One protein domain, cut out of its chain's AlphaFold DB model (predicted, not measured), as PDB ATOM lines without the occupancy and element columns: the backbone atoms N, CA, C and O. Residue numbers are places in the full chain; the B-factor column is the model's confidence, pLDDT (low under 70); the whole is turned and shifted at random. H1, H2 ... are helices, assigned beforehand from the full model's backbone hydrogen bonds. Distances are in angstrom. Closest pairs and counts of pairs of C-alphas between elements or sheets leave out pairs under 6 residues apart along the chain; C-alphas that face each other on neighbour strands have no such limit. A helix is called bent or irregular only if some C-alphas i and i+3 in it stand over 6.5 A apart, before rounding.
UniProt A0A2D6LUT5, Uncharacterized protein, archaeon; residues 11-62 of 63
ATOM      1  N   ARG A  11     270.992 156.354 122.492       97.81
ATOM      2  CA  ARG A  11     271.609 155.876 123.726       97.81
ATOM      3  C   ARG A  11     270.691 154.953 124.532       97.81
ATOM      4  O   ARG A  11     271.129 153.878 124.916       97.81
ATOM      5  N   LEU A  12     269.426 155.327 124.742       96.94
ATOM      6  CA  LEU A  12     268.477 154.471 125.465       96.94
ATOM      7  C   LEU A  12     268.201 153.166 124.720       96.94
ATOM      8  O   LEU A  12     267.982 152.135 125.353       96.94
ATOM      9  N   VAL A  13     268.202 153.194 123.384       97.00
ATOM     10  CA  VAL A  13     268.059 151.974 122.583       97.00
ATOM     11  C   VAL A  13     269.256 151.053 122.801       97.00
ATOM     12  O   VAL A  13     269.044 149.870 123.041       97.00
ATOM     13  N   ILE A  14     270.480 151.588 122.767       98.12
ATOM     14  CA  ILE A  14     271.715 150.822 122.992       98.12
ATOM     15  C   ILE A  14     271.720 150.204 124.393       98.12
ATOM     16  O   ILE A  14     271.833 148.987 124.513       98.12
ATOM     17  N   GLU A  15     271.497 151.009 125.433       97.50
ATOM     18  CA  GLU A  15     271.469 150.537 126.826       97.50
ATOM     19  C   GLU A  15     270.369 149.475 127.042       97.50
ATOM     20  O   GLU A  15     270.563 148.494 127.757       97.50
ATOM     21  N   SER A  16     269.217 149.612 126.370       97.19
ATOM     22  CA  SER A  16     268.153 148.599 126.429       97.19
ATOM     23  C   SER A  16     268.566 147.272 125.787       97.19
ATOM     24  O   SER A  16     268.207 146.213 126.293       97.19
ATOM     25  N   GLU A  17     269.285 147.311 124.661       97.81
ATOM     26  CA  GLU A  17     269.765 146.104 123.972       97.81
ATOM     27  C   GLU A  17     270.842 145.377 124.775       97.81
ATOM     28  O   GLU A  17     270.856 144.149 124.803       97.81
ATOM     29  N   GLU A  18     271.720 146.115 125.455       98.31
ATOM     30  CA  GLU A  18     272.734 145.544 126.348       98.31
ATOM     31  C   GLU A  18     272.079 144.744 127.478       98.31
ATOM     32  O   GLU A  18     272.386 143.564 127.652       98.31
ATOM     33  N   LEU A  19     271.083 145.326 128.153       98.12
ATOM     34  CA  LEU A  19     270.340 144.652 129.224       98.12
ATOM     35  C   LEU A  19     269.616 143.386 128.742       98.12
ATOM     36  O   LEU A  19     269.558 142.385 129.456       98.12
ATOM     37  N   ILE A  20     269.076 143.406 127.522       98.25
ATOM     38  CA  ILE A  20     268.434 142.228 126.922       98.25
ATOM     39  C   ILE A  20     269.479 141.165 126.575       98.25
ATOM     40  O   ILE A  20     269.276 139.985 126.855       98.25
ATOM     41  N   LYS A  21     270.615 141.565 125.995       98.25
ATOM     42  CA  LYS A  21     271.707 140.658 125.622       98.25
ATOM     43  C   LYS A  21     272.324 139.963 126.836       98.25
ATOM     44  O   LYS A  21     272.714 138.803 126.740       98.25
ATOM     45  N   GLU A  22     272.398 140.659 127.961       98.25
ATOM     46  CA  GLU A  22     272.844 140.116 129.247       98.25
ATOM     47  C   GLU A  22     271.807 139.194 129.912       98.25
ATOM     48  O   GLU A  22     272.129 138.495 130.869       98.25
ATOM     49  N   GLY A  23     270.576 139.145 129.391       97.75
ATOM     50  CA  GLY A  23     269.516 138.267 129.880       97.75
ATOM     51  C   GLY A  23     268.708 138.831 131.049       97.75
ATOM     52  O   GLY A  23     267.919 138.093 131.635       97.75
ATOM     53  N   TRP A  24     268.855 140.120 131.381       98.00
ATOM     54  CA  TRP A  24     268.039 140.772 132.417       98.00
ATOM     55  C   TRP A  24     266.569 140.895 132.017       98.00
ATOM     56  O   TRP A  24     265.691 140.868 132.875       98.00
ATOM     57  N   TYR A  25     266.307 141.026 130.716       98.19
ATOM     58  CA  TYR A  25     264.966 141.140 130.154       98.19
ATOM     59  C   TYR A  25     264.835 140.283 128.901       98.19
ATOM     60  O   TYR A  25     265.756 140.204 128.092       98.19
ATOM     61  N   ALA A  26     263.656 139.699 128.684       97.00
ATOM     62  CA  ALA A  26     263.395 138.883 127.504       97.00
ATOM     63  C   ALA A  26     263.254 139.728 126.228       97.00
ATOM     64  O   ALA A  26     263.473 139.229 125.126       97.00
ATOM     65  N   ASN A  27     262.816 140.987 126.346       96.56
ATOM     66  CA  ASN A  27     262.668 141.918 125.222       96.56
ATOM     67  C   ASN A  27     262.477 143.375 125.682       96.56
ATOM     68  O   ASN A  27     262.122 143.653 126.827       96.56
ATOM     69  N   LYS A  28     262.590 144.318 124.734       94.62
ATOM     70  CA  LYS A  28     262.398 145.763 124.975       94.62
ATOM     71  C   LYS A  28     261.036 146.103 125.566       94.62
ATOM     72  O   LYS A  28     260.925 147.033 126.354       94.62
ATOM     73  N   SER A  29     259.984 145.382 125.174       94.94
ATOM     74  CA  SER A  29     258.637 145.691 125.656       94.94
ATOM     75  C   SER A  29     258.486 145.370 127.142       94.94
ATOM     76  O   SER A  29     257.747 146.064 127.831       94.94
ATOM     77  N   GLU A  30     259.145 144.323 127.634       96.75
ATOM     78  CA  GLU A  30     259.202 143.999 129.061       96.75
ATOM     79  C   GLU A  30     259.966 145.069 129.838       96.75
ATOM     80  O   GLU A  30     259.381 145.692 130.722       96.75
ATOM     81  N   LEU A  31     261.194 145.372 129.408       97.31
ATOM     82  CA  LEU A  31     262.042 146.409 129.997       97.31
ATOM     83  C   LEU A  31     261.308 147.753 130.107       97.31
ATOM     84  O   LEU A  31     261.254 148.357 131.176       97.31
ATOM     85  N   ILE A  32     260.679 148.206 129.018       95.81
ATOM     86  CA  ILE A  32     259.967 149.491 128.987       95.81
ATOM     87  C   ILE A  32     258.759 149.484 129.933       95.81
ATOM     88  O   ILE A  32     258.514 150.477 130.617       95.81
ATOM     89  N   ARG A  33     257.988 148.389 129.999       95.62
ATOM     90  CA  ARG A  33     256.846 148.302 130.926       95.62
ATOM     91  C   ARG A  33     257.297 148.374 132.378       95.62
ATOM     92  O   ARG A  33     256.630 149.035 133.174       95.62
ATOM     93  N   ASP A  34     258.397 147.713 132.709       97.62
ATOM     94  CA  ASP A  34     258.934 147.701 134.065       97.62
ATOM     95  C   ASP A  34     259.490 149.069 134.457       97.62
ATOM     96  O   ASP A  34     259.114 149.589 135.507       97.62
ATOM     97  N   ALA A  35     260.243 149.718 133.565       96.62
ATOM     98  CA  ALA A  35     260.728 151.081 133.769       96.62
ATOM     99  C   ALA A  35     259.579 152.087 133.980       96.62
ATOM    100  O   ALA A  35     259.626 152.919 134.886       96.62
ATOM    101  N   ILE A  36     258.507 151.998 133.180       96.44
ATOM    102  CA  ILE A  36     257.321 152.854 133.344       96.44
ATOM    103  C   ILE A  36     256.629 152.576 134.682       96.44
ATOM    104  O   ILE A  36     256.206 153.514 135.361       96.44
ATOM    105  N   ARG A  37     256.496 151.303 135.077       97.69
ATOM    106  CA  ARG A  37     255.863 150.935 136.349       97.69
ATOM    107  C   ARG A  37     256.640 151.502 137.534       97.69
ATOM    108  O   ARG A  37     256.021 152.101 138.412       97.69
ATOM    109  N   ASP A  38     257.960 151.351 137.527       98.00
ATOM    110  CA  ASP A  38     258.833 151.869 138.579       98.00
ATOM    111  C   ASP A  38     258.744 153.400 138.680       98.00
ATOM    112  O   ASP A  38     258.499 153.950 139.758       98.00
ATOM    113  N   LEU A  39     258.779 154.097 137.538       98.12
ATOM    114  CA  LEU A  39     258.615 155.549 137.489       98.12
ATOM    115  C   LEU A  39     257.275 156.005 138.089       98.12
ATOM    116  O   LEU A  39     257.241 156.951 138.877       98.12
ATOM    117  N   ILE A  40     256.168 155.338 137.746       98.31
ATOM    118  CA  ILE A  40     254.840 155.670 138.286       98.31
ATOM    119  C   ILE A  40     254.817 155.512 139.809       98.31
ATOM    120  O   ILE A  40     254.259 156.365 140.503       98.31
ATOM    121  N   ILE A  41     255.404 154.437 140.339       98.25
ATOM    122  CA  ILE A  41     255.467 154.192 141.785       98.25
ATOM    123  C   ILE A  41     256.286 155.290 142.463       98.25
ATOM    124  O   ILE A  41     255.804 155.906 143.416       98.25
ATOM    125  N   LYS A  42     257.472 155.602 141.934       98.25
ATOM    126  CA  LYS A  42     258.349 156.651 142.464       98.25
ATOM    127  C   LYS A  42     257.655 158.011 142.519       98.25
ATOM    128  O   LYS A  42     257.684 158.667 143.557       98.25
ATOM    129  N   LEU A  43     256.976 158.412 141.442       98.25
ATOM    130  CA  LEU A  43     256.246 159.684 141.389       98.25
ATOM    131  C   LEU A  43     255.093 159.738 142.402       98.25
ATOM    132  O   LEU A  43     254.875 160.771 143.035       98.25
ATOM    133  N   LYS A  44     254.368 158.628 142.596       97.75
ATOM    134  CA  LYS A  44     253.314 158.544 143.619       97.75
ATOM    135  C   LYS A  44     253.879 158.703 145.029       97.75
ATOM    136  O   LYS A  44     253.301 159.444 145.818       97.75
ATOM    137  N   MET A  45     255.003 158.052 145.322       97.62
ATOM    138  CA  MET A  45     255.652 158.145 146.633       97.62
ATOM    139  C   MET A  45     256.176 159.551 146.909       97.62
ATOM    140  O   MET A  45     255.915 160.090 147.976       97.62
ATOM    141  N   GLN A  46     256.812 160.193 145.927       97.56
ATOM    142  CA  GLN A  46     257.267 161.581 146.056       97.56
ATOM    143  C   GLN A  46     256.111 162.549 146.326       97.56
ATOM    144  O   GLN A  46     256.233 163.456 147.148       97.56
ATOM    145  N   LYS A  47     254.967 162.352 145.659       97.56
ATOM    146  CA  LYS A  47     253.775 163.170 145.899       97.56
ATOM    147  C   LYS A  47     253.222 162.965 147.311       97.56
ATOM    148  O   LYS A  47     252.844 163.940 147.948       97.56
ATOM    149  N   LEU A  48     253.176 161.718 147.783       97.75
ATOM    150  CA  LEU A  48     252.734 161.399 149.139       97.75
ATOM    151  C   LEU A  48     253.670 162.006 150.190       97.75
ATOM    152  O   LEU A  48     253.203 162.634 151.129       97.75
ATOM    153  N   GLU A  49     254.982 161.869 150.003       97.62
ATOM    154  CA  GLU A  49     255.985 162.451 150.896       97.62
ATOM    155  C   GLU A  49     255.846 163.975 150.982       97.62
ATOM    156  O   GLU A  49     255.889 164.535 152.077       97.62
ATOM    157  N   LYS A  50     255.633 164.644 149.841       97.38
ATOM    158  CA  LYS A  50     255.390 166.089 149.801       97.38
ATOM    159  C   LYS A  50     254.137 166.471 150.589       97.38
ATOM    160  O   LYS A  50     254.218 167.372 151.409       97.38
ATOM    161  N   ALA A  51     253.028 165.760 150.381       96.56
ATOM    162  CA  ALA A  51     251.781 166.023 151.096       96.56
ATOM    163  C   ALA A  51     251.933 165.838 152.614       96.56
ATOM    164  O   ALA A  51     251.499 166.686 153.377       96.56
ATOM    165  N   ILE A  52     252.621 164.779 153.056       96.81
ATOM    166  CA  ILE A  52     252.892 164.555 154.485       96.81
ATOM    167  C   ILE A  52     253.721 165.703 155.070       96.81
ATOM    168  O   ILE A  52     253.438 166.167 156.169       96.81
ATOM    169  N   LYS A  53     254.754 166.160 154.352       97.12
ATOM    170  CA  LYS A  53     255.581 167.292 154.794       97.12
ATOM    171  C   LYS A  53     254.764 168.577 154.898       97.12
ATOM    172  O   LYS A  53     254.872 169.258 155.908       97.12
ATOM    173  N   GLU A  54     253.930 168.860 153.900       96.50
ATOM    174  CA  GLU A  54     253.033 170.022 153.892       96.50
ATOM    175  C   GLU A  54     252.027 169.968 155.058       96.50
ATOM    176  O   GLU A  54     251.852 170.969 155.750       96.50
ATOM    177  N   ASP A  55     251.438 168.801 155.343       96.25
ATOM    178  CA  ASP A  55     250.522 168.606 156.478       96.25
ATOM    179  C   ASP A  55     251.225 168.813 157.833       96.25
ATOM    180  O   ASP A  55     250.667 169.431 158.741       96.25
ATOM    181  N   VAL A  56     252.460 168.318 157.983       96.25
ATOM    182  CA  VAL A  56     253.264 168.513 159.202       96.25
ATOM    183  C   VAL A  56     253.657 169.978 159.374       96.25
ATOM    184  O   VAL A  56     253.543 170.509 160.476       96.25
ATOM    185  N   GLU A  57     254.103 170.646 158.309       96.94
ATOM    186  CA  GLU A  57     254.430 172.076 158.339       96.94
ATOM    187  C   GLU A  57     253.207 172.916 158.715       96.94
ATOM    188  O   GLU A  57     253.315 173.795 159.570       96.94
ATOM    189  N   TRP A  58     252.035 172.602 158.154       95.50
ATOM    190  CA  TRP A  58     250.782 173.247 158.533       95.50
ATOM    191  C   TRP A  58     250.433 172.999 160.006       95.50
ATOM    192  O   TRP A  58     250.111 173.943 160.715       95.50
ATOM    193  N   GLY A  59     250.565 171.771 160.510       94.69
ATOM    194  CA  GLY A  59     250.282 171.469 161.918       94.69
ATOM    195  C   GLY A  59     251.241 172.128 162.922       94.69
ATOM    196  O   GLY A  59     250.871 172.323 164.077       94.69
ATOM    197  N   LEU A  60     252.470 172.456 162.508       94.94
ATOM    198  CA  LEU A  60     253.478 173.094 163.365       94.94
ATOM    199  C   LEU A  60     253.445 174.625 163.313       94.94
ATOM    200  O   LEU A  60     253.781 175.265 164.311       94.94
ATOM    201  N   TYR A  61     253.101 175.203 162.161       95.00
ATOM    202  CA  TYR A  61     253.261 176.637 161.895       95.00
ATOM    203  C   TYR A  61     252.016 177.323 161.323       95.00
ATOM    204  O   TYR A  61     252.032 178.540 161.150       95.00
ATOM    205  N   GLY A  62     250.964 176.578 160.989       79.31
ATOM    206  CA  GLY A  62     249.693 177.138 160.543       79.31
ATOM    207  C   GLY A  62     248.912 177.701 161.727       79.31
ATOM    208  O   GLY A  62     248.644 176.972 162.679       79.31
TER     209      GLY A  62
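What this domain is: This is residues 11 to 62 of the 63 residues of an uncharacterized protein of archaeon (UniProt A0A2D6LUT5). A short helix, H1, meets one end of a much longer straight helix, H2, at a corner, like a bent L whose long arm sticks out with residues 35 to 62. The printed part has 52 residues with two named helices, H1 then H2, and no named strand; the class is all helix. It is extended, with a radius of gyration of the C-alphas of 18.2 A, a rod spanning 55 by 18 by 13 A.

How they stand to each other: H1, residues 11 to 21, touches H2, residues 28 to 61, which does so with residues 28 to 31 alone. Their closest C-alphas, those of Ser 16 and Lys 28, are 6.6 A apart. The two run opposite ways at a steep tilt of 64 degrees. In H1 and H2 every O i to N i+4 pair is within hydrogen-bond range.

Where its parts are: H1 begins at C-alpha 11, (271.609, 155.876, 123.726), and is 15.3 A long from first to last C-alpha. H2 measures 49.0 A, from C-alpha 28 at (262.398, 145.763, 124.975) to C-alpha 61 at (253.261, 176.637, 161.895).

The domain as a whole: The C-alphas farthest apart, those of Lys 21 and Gly 62, are 55.1 A apart. The link from H1 to H2, six residues, is short. The printed part has no cut, and no printed residue is under 70 in pLDDT.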